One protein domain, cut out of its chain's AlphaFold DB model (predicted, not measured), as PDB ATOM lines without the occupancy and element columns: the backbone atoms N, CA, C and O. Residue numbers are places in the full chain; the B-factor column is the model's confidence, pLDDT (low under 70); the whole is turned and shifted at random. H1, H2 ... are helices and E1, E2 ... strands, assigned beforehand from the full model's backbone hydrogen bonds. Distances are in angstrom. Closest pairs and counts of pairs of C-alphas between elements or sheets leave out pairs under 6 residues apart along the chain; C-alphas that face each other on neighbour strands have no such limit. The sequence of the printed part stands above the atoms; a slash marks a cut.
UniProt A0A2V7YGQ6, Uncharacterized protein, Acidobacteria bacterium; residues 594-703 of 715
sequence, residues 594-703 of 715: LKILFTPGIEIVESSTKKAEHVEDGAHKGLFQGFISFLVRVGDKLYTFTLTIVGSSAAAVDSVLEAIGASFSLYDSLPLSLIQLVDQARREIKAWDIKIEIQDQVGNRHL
ATOM      1  N   LEU A 594     -34.498 169.770  38.647       85.81
ATOM      2  CA  LEU A 594     -34.595 168.842  37.516       85.81
ATOM      3  C   LEU A 594     -36.021 168.811  36.938       85.81
ATOM      4  O   LEU A 594     -36.208 168.938  35.728       85.81
ATOM      5  N   LYS A 595     -37.050 168.759  37.796       85.88
ATOM      6  CA  LYS A 595     -38.450 168.903  37.363       85.88
ATOM      7  C   LYS A 595     -38.696 170.233  36.643       85.88
ATOM      8  O   LYS A 595     -39.379 170.227  35.623       85.88
ATOM      9  N   ILE A 596     -38.135 171.344  37.115       83.75
ATOM     10  CA  ILE A 596     -38.303 172.664  36.484       83.75
ATOM     11  C   ILE A 596     -37.558 172.785  35.144       83.75
ATOM     12  O   ILE A 596     -38.060 173.409  34.212       83.75
ATOM     13  N   LEU A 597     -36.374 172.195  34.997       84.31
ATOM     14  CA  LEU A 597     -35.644 172.273  33.731       84.31
ATOM     15  C   LEU A 597     -36.307 171.413  32.639       84.31
ATOM     16  O   LEU A 597     -36.356 171.835  31.482       84.31
ATOM     17  N   PHE A 598     -36.837 170.240  33.006       86.81
ATOM     18  CA  PHE A 598     -37.207 169.182  32.058       86.81
ATOM     19  C   PHE A 598     -38.714 168.923  31.876       86.81
ATOM     20  O   PHE A 598     -39.088 168.354  30.852       86.81
ATOM     21  N   THR A 599     -39.592 169.365  32.786       83.50
ATOM     22  CA  THR A 599     -41.053 169.176  32.631       83.50
ATOM     23  C   THR A 599     -41.650 170.225  31.677       83.50
ATOM     24  O   THR A 599     -41.324 171.407  31.805       83.50
ATOM     25  N   PRO A 600     -42.532 169.853  30.731       84.38
ATOM     26  CA  PRO A 600     -43.234 170.814  29.883       84.38
ATOM     27  C   PRO A 600     -44.363 171.561  30.615       84.38
ATOM     28  O   PRO A 600     -44.927 171.065  31.592       84.38
ATOM     29  N   GLY A 601     -44.740 172.738  30.099       78.12
ATOM     30  CA  GLY A 601     -45.910 173.501  30.569       78.12
ATOM     31  C   GLY A 601     -45.724 174.182  31.926       78.12
ATOM     32  O   GLY A 601     -46.629 174.188  32.762       78.12
ATOM     33  N   ILE A 602     -44.531 174.726  32.154       76.94
ATOM     34  CA  ILE A 602     -44.205 175.566  33.309       76.94
ATOM     35  C   ILE A 602     -44.692 176.996  33.028       76.94
ATOM     36  O   ILE A 602     -44.913 177.358  31.879       76.94
ATOM     37  N   GLU A 603     -44.888 177.825  34.052       79.25
ATOM     38  CA  GLU A 603     -45.325 179.216  33.879       79.25
ATOM     39  C   GLU A 603     -44.167 180.188  34.120       79.25
ATOM     40  O   GLU A 603     -43.658 180.268  35.240       79.25
ATOM     41  N   ILE A 604     -43.761 180.937  33.088       80.31
ATOM     42  CA  ILE A 604     -42.822 182.060  33.229       80.31
ATOM     43  C   ILE A 604     -43.645 183.313  33.548       80.31
ATOM     44  O   ILE A 604     -44.383 183.818  32.710       80.31
ATOM     45  N   VAL A 605     -43.531 183.803  34.781       84.00
ATOM     46  CA  VAL A 605     -44.328 184.923  35.308       84.00
ATOM     47  C   VAL A 605     -43.774 186.274  34.859       84.00
ATOM     48  O   VAL A 605     -44.528 187.195  34.555       84.00
ATOM     49  N   GLU A 606     -42.450 186.392  34.827       84.25
ATOM     50  CA  GLU A 606     -41.728 187.566  34.346       84.25
ATOM     51  C   GLU A 606     -40.338 187.162  33.846       84.25
ATOM     52  O   GLU A 606     -39.764 186.163  34.289       84.25
ATOM     53  N   SER A 607     -39.785 187.954  32.930       86.00
ATOM     54  CA  SER A 607     -38.407 187.821  32.456       86.00
ATOM     55  C   SER A 607     -37.800 189.192  32.187       86.00
ATOM     56  O   SER A 607     -38.462 190.065  31.624       86.00
ATOM     57  N   SER A 608     -36.529 189.363  32.534       87.56
ATOM     58  CA  SER A 608     -35.750 190.576  32.297       87.56
ATOM     59  C   SER A 608     -34.422 190.232  31.632       87.56
ATOM     60  O   SER A 608     -33.741 189.288  32.033       87.56
ATOM     61  N   THR A 609     -34.054 191.013  30.620       89.69
ATOM     62  CA  THR A 609     -32.836 190.808  29.829       89.69
ATOM     63  C   THR A 609     -31.856 191.949  30.074       89.69
ATOM     64  O   THR A 609     -32.199 193.118  29.887       89.69
ATOM     65  N   LYS A 610     -30.616 191.616  30.439       91.62
ATOM     66  CA  LYS A 610     -29.486 192.547  30.524       91.62
ATOM     67  C   LYS A 610     -28.534 192.274  29.356       91.62
ATOM     68  O   LYS A 610     -28.000 191.172  29.249       91.62
ATOM     69  N   LYS A 611     -28.343 193.286  28.502       92.06
ATOM     70  CA  LYS A 611     -27.443 193.252  27.334       92.06
ATOM     71  C   LYS A 611     -25.984 192.978  27.713       92.06
ATOM     72  O   LYS A 611     -25.593 193.129  28.871       92.06
ATOM     73  N   ALA A 612     -25.207 192.594  26.707       92.06
ATOM     74  CA  ALA A 612     -23.805 192.238  26.813       92.06
ATOM     75  C   ALA A 612     -22.934 193.357  27.419       92.06
ATOM     76  O   ALA A 612     -22.911 194.487  26.926       92.06
ATOM     77  N   GLU A 613     -22.152 193.021  28.443       94.19
ATOM     78  CA  GLU A 613     -21.130 193.870  29.060       94.19
ATOM     79  C   GLU A 613     -19.759 193.181  29.016       94.19
ATOM     80  O   GLU A 613     -19.672 191.954  29.054       94.19
ATOM     81  N   HIS A 614     -18.678 193.956  28.910       93.12
ATOM     82  CA  HIS A 614     -17.317 193.416  28.902       93.12
ATOM     83  C   HIS A 614     -16.882 193.017  30.319       93.12
ATOM     84  O   HIS A 614     -17.020 193.799  31.258       93.12
ATOM     85  N   VAL A 615     -16.321 191.818  30.469       90.56
ATOM     86  CA  VAL A 615     -15.909 191.266  31.761       90.56
ATOM     87  C   VAL A 615     -14.475 191.676  32.075       90.56
ATOM     88  O   VAL A 615     -13.520 191.219  31.445       90.56
ATOM     89  N   GLU A 616     -14.312 192.534  33.081       88.62
ATOM     90  CA  GLU A 616     -12.999 193.065  33.456       88.62
ATOM     91  C   GLU A 616     -12.175 192.113  34.330       88.62
ATOM     92  O   GLU A 616     -10.952 192.173  34.252       88.62
ATOM     93  N   ASP A 617     -12.792 191.212  35.103       79.50
ATOM     94  CA  ASP A 617     -12.120 190.286  36.029       79.50
ATOM     95  C   ASP A 617     -12.891 188.966  36.229       79.50
ATOM     96  O   ASP A 617     -14.070 188.852  35.900       79.50
ATOM     97  N   GLY A 618     -12.223 187.951  36.792       78.50
ATOM     98  CA  GLY A 618     -12.813 186.638  37.085       78.50
ATOM     99  C   GLY A 618     -12.723 185.623  35.936       78.50
ATOM    100  O   GLY A 618     -11.925 185.772  35.011       78.50
ATOM    101  N   ALA A 619     -13.535 184.563  36.007       68.88
ATOM    102  CA  ALA A 619     -13.446 183.385  35.128       68.88
ATOM    103  C   ALA A 619     -13.752 183.651  33.638       68.88
ATOM    104  O   ALA A 619     -13.433 182.819  32.791       68.88
ATOM    105  N   HIS A 620     -14.355 184.798  33.311       78.00
ATOM    106  CA  HIS A 620     -14.691 185.201  31.941       78.00
ATOM    107  C   HIS A 620     -13.960 186.485  31.505       78.00
ATOM    108  O   HIS A 620     -14.373 187.122  30.541       78.00
ATOM    109  N   LYS A 621     -12.886 186.884  32.206       84.50
ATOM    110  CA  LYS A 621     -12.108 188.102  31.917       84.50
ATOM    111  C   LYS A 621     -11.719 188.200  30.434       84.50
ATOM    112  O   LYS A 621     -11.095 187.291  29.895       84.50
ATOM    113  N   GLY A 622     -12.044 189.330  29.804       85.19
ATOM    114  CA  GLY A 622     -11.792 189.586  28.379       85.19
ATOM    115  C   GLY A 622     -12.871 189.067  27.420       85.19
ATOM    116  O   GLY A 622     -12.712 189.203  26.209       85.19
ATOM    117  N   LEU A 623     -13.954 188.481  27.937       88.44
ATOM    118  CA  LEU A 623     -15.153 188.116  27.176       88.44
ATOM    119  C   LEU A 623     -16.284 189.121  27.439       88.44
ATOM    120  O   LEU A 623     -16.181 190.001  28.295       88.44
ATOM    121  N   PHE A 624     -17.386 188.972  26.712       90.50
ATOM    122  CA  PHE A 624     -18.643 189.656  26.985       90.50
ATOM    123  C   PHE A 624     -19.617 188.705  27.678       90.50
ATOM    124  O   PHE A 624     -19.702 187.537  27.301       90.50
ATOM    125  N   GLN A 625     -20.369 189.209  28.656       91.62
ATOM    126  CA  GLN A 625     -21.424 188.471  29.357       91.62
ATOM    127  C   GLN A 625     -22.759 189.217  29.283       91.62
ATOM    128  O   GLN A 625     -22.795 190.441  29.360       91.62
ATOM    129  N   GLY A 626     -23.860 188.488  29.168       91.81
ATOM    130  CA  GLY A 626     -25.223 189.011  29.183       91.81
ATOM    131  C   GLY A 626     -26.144 188.075  29.958       91.81
ATOM    132  O   GLY A 626     -25.798 186.915  30.179       91.81
ATOM    133  N   PHE A 627     -27.307 188.562  30.388       91.06
ATOM    134  CA  PHE A 627     -28.158 187.825  31.326       91.06
ATOM    135  C   PHE A 627     -29.629 187.827  30.926       91.06
ATOM    136  O   PHE A 627     -30.149 188.843  30.464       91.06
ATOM    137  N   ILE A 628     -30.318 186.717  31.191       89.00
ATOM    138  CA  ILE A 628     -31.784 186.657  31.241       89.00
ATOM    139  C   ILE A 628     -32.176 186.093  32.597       89.00
ATOM    140  O   ILE A 628     -31.999 184.901  32.840       89.00
ATOM    141  N   SER A 629     -32.722 186.935  33.469       89.50
ATOM    142  CA  SER A 629     -33.317 186.498  34.732       89.50
ATOM    143  C   SER A 629     -34.820 186.346  34.553       89.50
ATOM    144  O   SER A 629     -35.467 187.237  34.002       89.50
ATOM    145  N   PHE A 630     -35.383 185.230  35.006       87.19
ATOM    146  CA  PHE A 630     -36.796 184.908  34.824       87.19
ATOM    147  C   PHE A 630     -37.360 184.148  36.025       87.19
ATOM    148  O   PHE A 630     -36.635 183.471  36.760       87.19
ATOM    149  N   LEU A 631     -38.666 184.301  36.229       87.75
ATOM    150  CA  LEU A 631     -39.392 183.784  37.381       87.75
ATOM    151  C   LEU A 631     -40.357 182.684  36.941       87.75
ATOM    152  O   LEU A 631     -41.249 182.921  36.131       87.75
ATOM    153  N   VAL A 632     -40.192 181.493  37.499       83.19
ATOM    154  CA  VAL A 632     -40.985 180.294  37.215       83.19
ATOM    155  C   VAL A 632     -41.987 180.043  38.342       83.19
ATOM    156  O   VAL A 632     -41.606 180.069  39.509       83.19
ATOM    157  N   ARG A 633     -43.251 179.735  38.027       81.62
ATOM    158  CA  ARG A 633     -44.240 179.264  39.014       81.62
ATOM    159  C   ARG A 633     -44.403 177.744  38.968       81.62
ATOM    160  O   ARG A 633     -44.585 177.167  37.897       81.62
ATOM    161  N   VAL A 634     -44.389 177.105  40.139       75.38
ATOM    162  CA  VAL A 634     -44.710 175.681  40.329       75.38
ATOM    163  C   VAL A 634     -45.632 175.543  41.539       75.38
ATOM    164  O   VAL A 634     -45.203 175.698  42.685       75.38
ATOM    165  N   GLY A 635     -46.915 175.271  41.289       70.44
ATOM    166  CA  GLY A 635     -47.951 175.369  42.321       70.44
ATOM    167  C   GLY A 635     -47.993 176.784  42.908       70.44
ATOM    168  O   GLY A 635     -47.944 177.764  42.167       70.44
ATOM    169  N   ASP A 636     -48.004 176.891  44.236       72.62
ATOM    170  CA  ASP A 636     -47.982 178.178  44.947       72.62
ATOM    171  C   ASP A 636     -46.563 178.754  45.153       72.62
ATOM    172  O   ASP A 636     -46.393 179.776  45.821       72.62
ATOM    173  N   LYS A 637     -45.521 178.098  44.621       81.12
ATOM    174  CA  LYS A 637     -44.117 178.505  44.789       81.12
ATOM    175  C   LYS A 637     -43.575 179.180  43.532       81.12
ATOM    176  O   LYS A 637     -43.913 178.810  42.409       81.12
ATOM    177  N   LEU A 638     -42.697 180.156  43.746       85.56
ATOM    178  CA  LEU A 638     -41.969 180.872  42.703       85.56
ATOM    179  C   LEU A 638     -40.481 180.528  42.801       85.56
ATOM    180  O   LEU A 638     -39.945 180.446  43.906       85.56
ATOM    181  N   TYR A 639     -39.848 180.327  41.650       85.25
ATOM    182  CA  TYR A 639     -38.452 179.934  41.507       85.25
ATOM    183  C   TYR A 639     -37.743 180.886  40.548       85.25
ATOM    184  O   TYR A 639     -38.182 181.053  39.410       85.25
ATOM    185  N   THR A 640     -36.652 181.510  40.986       87.25
ATOM    186  CA  THR A 640     -35.873 182.420  40.132       87.25
ATOM    187  C   THR A 640     -34.731 181.676  39.457       87.25
ATOM    188  O   THR A 640     -33.990 180.942  40.109       87.25
ATOM    189  N   PHE A 641     -34.547 181.926  38.165       85.81
ATOM    190  CA  PHE A 641     -33.423 181.422  37.384       85.81
ATOM    191  C   PHE A 641     -32.743 182.558  36.630       85.81
ATOM    192  O   PHE A 641     -33.377 183.553  36.275       85.81
ATOM    193  N   THR A 642     -31.448 182.407  36.367       87.56
ATOM    194  CA  THR A 642     -30.689 183.311  35.498       87.56
ATOM    195  C   THR A 642     -29.905 182.516  34.464       87.56
ATOM    196  O   THR A 642     -29.082 181.674  34.816       87.56
ATOM    197  N   LEU A 643     -30.142 182.808  33.186       86.25
ATOM    198  CA  LEU A 643     -29.265 182.405  32.091       86.25
ATOM    199  C   LEU A 643     -28.130 183.424  31.990       86.25
ATOM    200  O   LEU A 643     -28.404 184.615  31.860       86.25
ATOM    201  N   THR A 644     -26.881 182.970  32.015       87.00
ATOM    202  CA  THR A 644     -25.694 183.800  31.756       87.00
ATOM    203  C   THR A 644     -25.091 183.396  30.418       87.00
ATOM    204  O   THR A 644     -24.571 182.292  30.276       87.00
ATOM    205  N   ILE A 645     -25.186 184.275  29.425       85.94
ATOM    206  CA  ILE A 645     -24.680 184.070  28.068       85.94
ATOM    207  C   ILE A 645     -23.298 184.724  28.005       85.94
ATOM    208  O   ILE A 645     -23.184 185.920  28.259       85.94
ATOM    209  N   VAL A 646     -22.256 183.972  27.654       85.69
ATOM    210  CA  VAL A 646     -20.868 184.460  27.566       85.69
ATOM    211  C   VAL A 646     -20.321 184.212  26.162       85.69
ATOM    212  O   VAL A 646     -20.533 183.130  25.619       85.69
ATOM    213  N   GLY A 647     -19.596 185.171  25.583       84.62
ATOM    214  CA  GLY A 647     -18.916 184.985  24.295       84.62
ATOM    215  C   GLY A 647     -17.860 186.037  23.969       84.62
ATOM    216  O   GLY A 647     -17.652 186.984  24.723       84.62
ATOM    217  N   SER A 648     -17.176 185.887  22.834       84.81
ATOM    218  CA  SER A 648     -16.072 186.780  22.439       84.81
ATOM    219  C   SER A 648     -16.539 188.129  21.873       84.81
ATOM    220  O   SER A 648     -15.748 189.064  21.755       84.81
ATOM    221  N   SER A 649     -17.831 188.259  21.548       86.38
ATOM    222  CA  SER A 649     -18.422 189.453  20.938       86.38
ATOM    223  C   SER A 649     -19.734 189.856  21.608       86.38
ATOM    224  O   SER A 649     -20.666 189.054  21.696       86.38
ATOM    225  N   ALA A 650     -19.851 191.136  21.981       89.12
ATOM    226  CA  ALA A 650     -21.089 191.719  22.498       89.12
ATOM    227  C   ALA A 650     -22.286 191.484  21.563       89.12
ATOM    228  O   ALA A 650     -23.369 191.148  22.025       89.12
ATOM    229  N   ALA A 651     -22.085 191.609  20.247       86.69
ATOM    230  CA  ALA A 651     -23.148 191.428  19.259       86.69
ATOM    231  C   ALA A 651     -23.602 189.963  19.139       86.69
ATOM    232  O   ALA A 651     -24.772 189.707  18.863       86.69
ATOM    233  N   ALA A 652     -22.694 189.005  19.366       81.50
ATOM    234  CA  ALA A 652     -23.051 187.591  19.411       81.50
ATOM    235  C   ALA A 652     -23.876 187.288  20.671       81.50
ATOM    236  O   ALA A 652     -24.952 186.709  20.560       81.50
ATOM    237  N   VAL A 653     -23.432 187.763  21.841       86.06
ATOM    238  CA  VAL A 653     -24.167 187.631  23.112       86.06
ATOM    239  C   VAL A 653     -25.559 188.275  23.018       86.06
ATOM    240  O   VAL A 653     -26.551 187.606  23.292       86.06
ATOM    241  N   ASP A 654     -25.660 189.524  22.552       88.00
ATOM    242  CA  ASP A 654     -26.940 190.233  22.395       88.00
ATOM    243  C   ASP A 654     -27.905 189.518  21.435       88.00
ATOM    244  O   ASP A 654     -29.087 189.391  21.745       88.00
ATOM    245  N   SER A 655     -27.417 188.985  20.308       83.12
ATOM    246  CA  SER A 655     -28.258 188.221  19.373       83.12
ATOM    247  C   SER A 655     -28.840 186.952  20.004       83.12
ATOM    248  O   SER A 655     -29.937 186.535  19.633       83.12
ATOM    249  N   VAL A 656     -28.118 186.326  20.938       79.94
ATOM    250  CA  VAL A 656     -28.578 185.139  21.675       79.94
ATOM    251  C   VAL A 656     -29.592 185.533  22.745       79.94
ATOM    252  O   VAL A 656     -30.621 184.873  22.881       79.94
ATOM    253  N   LEU A 657     -29.351 186.640  23.456       85.50
ATOM    254  CA  LEU A 657     -30.308 187.196  24.414       85.50
ATOM    255  C   LEU A 657     -31.652 187.532  23.750       85.50
ATOM    256  O   LEU A 657     -32.710 187.239  24.306       85.50
ATOM    257  N   GLU A 658     -31.614 188.127  22.556       84.25
ATOM    258  CA  GLU A 658     -32.808 188.481  21.783       84.25
ATOM    259  C   GLU A 658     -33.555 187.226  21.283       84.25
ATOM    260  O   GLU A 658     -34.780 187.171  21.403       84.25
ATOM    261  N   ALA A 659     -32.851 186.179  20.831       79.12
ATOM    262  CA  ALA A 659     -33.466 184.910  20.410       79.12
ATOM    263  C   ALA A 659     -34.123 184.134  21.573       79.12
ATOM    264  O   ALA A 659     -35.251 183.644  21.446       79.12
ATOM    265  N   ILE A 660     -33.461 184.056  22.736       77.94
ATOM    266  CA  ILE A 660     -34.044 183.428  23.933       77.94
ATOM    267  C   ILE A 660     -35.233 184.254  24.445       77.94
ATOM    268  O   ILE A 660     -36.290 183.689  24.716       77.94
ATOM    269  N   GLY A 661     -35.105 185.584  24.526       80.44
ATOM    270  CA  GLY A 661     -36.199 186.466  24.950       80.44
ATOM    271  C   GLY A 661     -37.423 186.376  24.031       80.44
ATOM    272  O   GLY A 661     -38.554 186.304  24.512       80.44
ATOM    273  N   ALA A 662     -37.210 186.282  22.714       78.44
ATOM    274  CA  ALA A 662     -38.282 186.018  21.759       78.44
ATOM    275  C   ALA A 662     -38.932 184.644  22.010       78.44
ATOM    276  O   ALA A 662     -40.160 184.553  22.073       78.44
ATOM    277  N   SER A 663     -38.133 183.598  22.252       74.50
ATOM    278  CA  SER A 663     -38.628 182.250  22.577       74.50
ATOM    279  C   SER A 663     -39.453 182.224  23.870       74.50
ATOM    280  O   SER A 663     -40.501 181.582  23.917       74.50
ATOM    281  N   PHE A 664     -39.041 182.974  24.897       73.94
ATOM    282  CA  PHE A 664     -39.789 183.124  26.149       73.94
ATOM    283  C   PHE A 664     -41.123 183.852  25.940       73.94
ATOM    284  O   PHE A 664     -42.131 183.436  26.499       73.94
ATOM    285  N   SER A 665     -41.188 184.868  25.071       69.25
ATOM    286  CA  SER A 665     -42.466 185.535  24.757       69.25
ATOM    287  C   SER A 665     -43.456 184.663  23.964       69.25
ATOM    288  O   SER A 665     -44.641 184.979  23.897       69.25
ATOM    289  N   LEU A 666     -42.991 183.546  23.393       66.19
ATOM    290  CA  LEU A 666     -43.827 182.518  22.765       66.19
ATOM    291  C   LEU A 666     -44.169 181.357  23.714       66.19
ATOM    292  O   LEU A 666     -44.906 180.453  23.311       66.19
ATOM    293  N   TYR A 667     -43.658 181.359  24.951       68.00
ATOM    294  CA  TYR A 667     -43.648 180.172  25.804       68.00
ATOM    295  C   TYR A 667     -45.042 179.670  26.188       68.00
ATOM    296  O   TYR A 667     -45.337 178.490  26.000       68.00
ATOM    297  N   ASP A 668     -45.941 180.577  26.578       65.81
ATOM    298  CA  ASP A 668     -47.344 180.269  26.891       65.81
ATOM    299  C   ASP A 668     -48.070 179.535  25.748       65.81
ATOM    300  O   ASP A 668     -49.084 178.873  25.967       65.81
ATOM    301  N   SER A 669     -47.546 179.622  24.518       66.12
ATOM    302  CA  SER A 669     -48.114 179.018  23.316       66.12
ATOM    303  C   SER A 669     -47.490 177.678  22.897       66.12
ATOM    304  O   SER A 669     -47.916 177.124  21.879       66.12
ATOM    305  N   LEU A 670     -46.538 177.097  23.643       73.50
ATOM    306  CA  LEU A 670     -45.864 175.829  23.298       73.50
ATOM    307  C   LEU A 670     -45.698 174.894  24.517       73.50
ATOM    308  O   LEU A 670     -45.312 175.359  25.583       73.50
ATOM    309  N   PRO A 671     -45.928 173.570  24.393       76.06
ATOM    310  CA  PRO A 671     -45.815 172.616  25.501       76.06
ATOM    311  C   PRO A 671     -44.352 172.184  25.700       76.06
ATOM    312  O   PRO A 671     -44.052 170.995  25.728       76.06
ATOM    313  N   LEU A 672     -43.427 173.142  25.736       79.81
ATOM    314  CA  LEU A 672     -41.998 172.873  25.868       79.81
ATOM    315  C   LEU A 672     -41.578 172.916  27.338       79.81
ATOM    316  O   LEU A 672     -42.181 173.609  28.165       79.81
ATOM    317  N   SER A 673     -40.525 172.177  27.667       82.69
ATOM    318  CA  SER A 673     -39.777 172.398  28.900       82.69
ATOM    319  C   SER A 673     -38.801 173.562  28.737       82.69
ATOM    320  O   SER A 673     -38.442 173.955  27.624       82.69
ATOM    321  N   LEU A 674     -38.362 174.125  29.860       80.69
ATOM    322  CA  LEU A 674     -37.425 175.247  29.878       80.69
ATOM    323  C   LEU A 674     -36.127 174.920  29.123       80.69
ATOM    324  O   LEU A 674     -35.654 175.736  28.332       80.69
ATOM    325  N   ILE A 675     -35.583 173.712  29.300       83.19
ATOM    326  CA  ILE A 675     -34.375 173.302  28.581       83.19
ATOM    327  C   ILE A 675     -34.608 173.222  27.064       83.19
ATOM    328  O   ILE A 675     -33.754 173.666  26.307       83.19
ATOM    329  N   GLN A 676     -35.788 172.795  26.590       81.88
ATOM    330  CA  GLN A 676     -36.093 172.760  25.150       81.88
ATOM    331  C   GLN A 676     -36.113 174.157  24.509       81.88
ATOM    332  O   GLN A 676     -35.770 174.280  23.331       81.88
ATOM    333  N   LEU A 677     -36.469 175.205  25.263       76.19
ATOM    334  CA  LEU A 677     -36.360 176.598  24.803       76.19
ATOM    335  C   LEU A 677     -34.899 177.019  24.659       76.19
ATOM    336  O   LEU A 677     -34.514 177.578  23.633       76.19
ATOM    337  N   VAL A 678     -34.081 176.724  25.674       76.25
ATOM    338  CA  VAL A 678     -32.641 177.014  25.666       76.25
ATOM    339  C   VAL A 678     -31.963 176.274  24.503       76.25
ATOM    340  O   VAL A 678     -31.166 176.856  23.767       76.25
ATOM    341  N   ASP A 679     -32.351 175.024  24.261       77.44
ATOM    342  CA  ASP A 679     -31.889 174.199  23.145       77.44
ATOM    343  C   ASP A 679     -32.319 174.734  21.776       77.44
ATOM    344  O   ASP A 679     -31.563 174.648  20.805       77.44
ATOM    345  N   GLN A 680     -33.547 175.253  21.669       73.19
ATOM    346  CA  GLN A 680     -34.033 175.878  20.445       73.19
ATOM    347  C   GLN A 680     -33.242 177.144  20.145       73.19
ATOM    348  O   GLN A 680     -32.694 177.255  19.049       73.19
ATOM    349  N   ALA A 681     -33.110 178.038  21.124       68.12
ATOM    350  CA  ALA A 681     -32.314 179.242  20.967       68.12
ATOM    351  C   ALA A 681     -30.864 178.902  20.590       68.12
ATOM    352  O   ALA A 681     -30.330 179.510  19.666       68.12
ATOM    353  N   ARG A 682     -30.262 177.862  21.197       70.69
ATOM    354  CA  ARG A 682     -28.931 177.343  20.828       70.69
ATOM    355  C   ARG A 682     -28.832 176.953  19.349       70.69
ATOM    356  O   ARG A 682     -27.823 177.252  18.717       70.69
ATOM    357  N   ARG A 683     -29.852 176.302  18.773       70.25
ATOM    358  CA  ARG A 683     -29.861 175.917  17.344       70.25
ATOM    359  C   ARG A 683     -29.889 177.117  16.393       70.25
ATOM    360  O   ARG A 683     -29.474 176.981  15.244       70.25
ATOM    361  N   GLU A 684     -30.357 178.272  16.854       61.91
ATOM    362  CA  GLU A 684     -30.399 179.514  16.074       61.91
ATOM    363  C   GLU A 684     -29.056 180.283  16.129       61.91
ATOM    364  O   GLU A 684     -28.789 181.137  15.276       61.91
ATOM    365  N   ILE A 685     -28.158 179.923  17.058       66.00
ATOM    366  CA  ILE A 685     -26.818 180.510  17.209       66.00
ATOM    367  C   ILE A 685     -25.886 180.007  16.101       66.00
ATOM    368  O   ILE A 685     -25.476 178.849  16.064       66.00
ATOM    369  N   LYS A 686     -25.491 180.915  15.204       55.03
ATOM    370  CA  LYS A 686     -24.502 180.642  14.141       55.03
ATOM    371  C   LYS A 686     -23.047 180.850  14.582       55.03
ATOM    372  O   LYS A 686     -22.130 180.512  13.836       55.03
ATOM    373  N   ALA A 687     -22.843 181.446  15.754       56.44
ATOM    374  CA  ALA A 687     -21.545 181.787  16.317       56.44
ATOM    375  C   ALA A 687     -21.009 180.637  17.189       56.44
ATOM    376  O   ALA A 687     -21.750 180.047  17.973       56.44
ATOM    377  N   TRP A 688     -19.730 180.293  17.023       56.88
ATOM    378  CA  TRP A 688     -19.101 179.126  17.664       56.88
ATOM    379  C   TRP A 688     -18.507 179.451  19.046       56.88
ATOM    380  O   TRP A 688     -17.946 178.580  19.697       56.88
ATOM    381  N   ASP A 689     -18.620 180.701  19.489       70.56
ATOM    382  CA  ASP A 689     -17.937 181.251  20.658       70.56
ATOM    383  C   ASP A 689     -18.854 181.500  21.866       70.56
ATOM    384  O   ASP A 689     -18.458 182.207  22.789       70.56
ATOM    385  N   ILE A 690     -20.074 180.949  21.867       74.56
ATOM    386  CA  ILE A 690     -21.088 181.194  22.903       74.56
ATOM    387  C   ILE A 690     -21.182 180.038  23.911       74.56
ATOM    388  O   ILE A 690     -21.372 178.878  23.539       74.56
ATOM    389  N   LYS A 691     -21.158 180.387  25.202       76.56
ATOM    390  CA  LYS A 691     -21.521 179.542  26.352       76.56
ATOM    391  C   LYS A 691     -22.803 180.084  27.003       76.56
ATOM    392  O   LYS A 691     -23.002 181.295  27.027       76.56
ATOM    393  N   ILE A 692     -23.661 179.213  27.543       78.50
ATOM    394  CA  ILE A 692     -24.899 179.603  28.248       78.50
ATOM    395  C   ILE A 692     -24.987 178.831  29.566       78.50
ATOM    396  O   ILE A 692     -25.276 177.644  29.561       78.50
ATOM    397  N   GLU A 693     -24.761 179.487  30.697       79.38
ATOM    398  CA  GLU A 693     -24.885 178.868  32.023       79.38
ATOM    399  C   GLU A 693     -26.282 179.100  32.606       79.38
ATOM    400  O   GLU A 693     -26.824 180.194  32.459       79.38
ATOM    401  N   ILE A 694     -26.848 178.115  33.313       81.00
ATOM    402  CA  ILE A 694     -28.084 178.288  34.089       81.00
ATOM    403  C   ILE A 694     -27.715 178.357  35.571       81.00
ATOM    404  O   ILE A 694     -26.941 177.541  36.067       81.00
ATOM    405  N   GLN A 695     -28.256 179.337  36.286       81.62
ATOM    406  CA  GLN A 695     -28.082 179.489  37.729       81.62
ATOM    407  C   GLN A 695     -29.448 179.556  38.403       81.62
ATOM    408  O   GLN A 695     -30.358 180.213  37.886       81.62
ATOM    409  N   ASP A 696     -29.597 178.869  39.533       76.81
ATOM    410  CA  ASP A 696     -30.806 178.944  40.352       76.81
ATOM    411  C   ASP A 696     -30.755 180.097  41.373       76.81
ATOM    412  O   ASP A 696     -29.761 180.809  41.535       76.81
ATOM    413  N   GLN A 697     -31.864 180.273  42.085       71.12
ATOM    414  CA  GLN A 697     -32.072 181.299  43.108       71.12
ATOM    415  C   GLN A 697     -31.157 181.233  44.342       71.12
ATOM    416  O   GLN A 697     -31.106 182.213  45.085       71.12
ATOM    417  N   VAL A 698     -30.478 180.109  44.602       68.12
ATOM    418  CA  VAL A 698     -29.486 180.001  45.690       68.12
ATOM    419  C   VAL A 698     -28.047 180.111  45.173       68.12
ATOM    420  O   VAL A 698     -27.112 180.119  45.971       68.12
ATOM    421  N   GLY A 699     -27.874 180.283  43.859       60.53
ATOM    422  CA  GLY A 699     -26.585 180.466  43.204       60.53
ATOM    423  C   GLY A 699     -25.906 179.162  42.788       60.53
ATOM    424  O   GLY A 699     -24.737 179.209  42.399       60.53
ATOM    425  N   ASN A 700     -26.599 178.015  42.832       63.66
ATOM    426  CA  ASN A 700     -26.031 176.788  42.278       63.66
ATOM    427  C   ASN A 700     -25.910 176.950  40.759       63.66
ATOM    428  O   ASN A 700     -26.845 177.389  40.078       63.66
ATOM    429  N   ARG A 701     -24.737 176.603  40.226       64.81
ATOM    430  CA  ARG A 701     -24.418 176.731  38.803       64.81
ATOM    431  C   ARG A 701     -24.711 175.409  38.110       64.81
ATOM    432  O   ARG A 701     -23.849 174.539  38.008       64.81
ATOM    433  N   HIS A 702     -25.925 175.301  37.587       64.75
ATOM    434  CA  HIS A 702     -26.369 174.216  36.717       64.75
ATOM    435  C   HIS A 702     -25.688 174.392  35.350       64.75
ATOM    436  O   HIS A 702     -26.227 174.994  34.419       64.75
ATOM    437  N   LEU A 703     -24.419 173.972  35.281       54.66
ATOM    438  CA  LEU A 703     -23.475 174.329  34.220       54.66
ATOM    439  C   LEU A 703     -23.807 173.633  32.897       54.66
ATOM    440  O   LEU A 703     -23.260 172.584  32.587       54.66
TER     441      LEU A 703
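Overview. This is residues 594 to 703 of the 715 residues of an uncharacterized protein of Acidobacteria bacterium (UniProt A0A2V7YGQ6). A twisted sheet of four antiparallel strands, three of them long, makes a wall with the helix H2 packed over one face along the strands; the other face is bare of helices. H3 packs on H2 at a steep tilt on the same face, over none of the strands, and the short H1 touches H3 and only grazes the sheet. The printed part has 110 residues with three named helices and four named strands, in the order H1 E1 E2 E3 H2 H3 E4, and the sheet's order is E1 E2 E3 E4. The class is mixed, helices and strands, in two layers, H2 and H3 on one face of the sheet. The whole is compact, with a radius of gyration of the C-alphas of 13.7 A and spans of 41 by 29 by 20 A.

Along the chain. In the sheet, E1 is residues 603 to 614 and measures 31.8 A from first to last C-alpha; C-alpha 603 is at (-45.325, 179.216, 33.879). E1 bends by 59 degrees at residue 606. E2 is residues 624 to 634, 32.4 A long, and E3 is residues 637 to 647, 33.1 A long. E4 is residues 691 to 696, 16.8 A long, and ends with C-alpha 696 at (-30.806, 178.944, 40.352). Of the helices, H2 is the longest, residues 650 to 665 and 22.4 A from end to end, with C-alpha 650 at (-21.089, 191.719, 22.498). H3 is residues 674 to 684, 16.1 A, and H1 is residues 594 to 598, 6.1 A.

Arrangement. E1, E2 and E3 form a meander, each strand the antiparallel neighbour of the one before; E1 and E2 are a hairpin, and so are E2 and E3. The directions of E1 and E2 stand at 170 degrees, with N 608 and O 629 within hydrogen-bond range at 2.8 A. E2 and E3 stand at 162 degrees, with N 628 and O 643 at 2.9 A and N 643 and O 628 at 2.8 A. E3 and E4 are antiparallel at 158 degrees, with N 644 and O 693 at 2.8 A. E1 and E4 are the edge strands and are apart. Residues 694 to 695 of E4 also pair, antiparallel, with residues 701 to 702. H2 is on the sheet at a height over the sheet of 8.1 A. It lies over E2 and only just over E3, on which 3 of its 16 C-alphas fall, and it runs along the strands, at 4 degrees to E2 on the local plane. The closest C-alphas of E1 and H2 are those of Ala 612 and Ala 650, 5.1 A apart. H2 and H3 touch, with the C-alphas of Ile 660 and Ala 681 closest at 5.4 A; they have a steep tilt of 47 degrees and run opposite ways. H3 is on the same face as H2, at a height over the sheet of 5.3 A and over none of the strands; H3 and E4 are near each other, with 5 pairs of C-alphas within 10 A. H1 touches H3, the closest C-alphas being those of Leu 597 and Leu 674, 5.2 A apart. H1 only grazes the sheet, with its residues 595 to 597, and is apart from H2. In H1, H2 and H3 every O i to N i+4 pair is within hydrogen-bond range.

Size, cuts and confidence. The two C-alphas farthest apart are those of Gly 622 and Asp 636, 41.4 A. The printed part has no cut, and no link is long; those from H1 to E1, E2 to E3 and E3 to H2 are tight. The mean pLDDT of the printed part is 79.6, and it is under 70 at residue 619, residues 665 to 669, residue 681, residues 684 to 688 and residues 698 to 703.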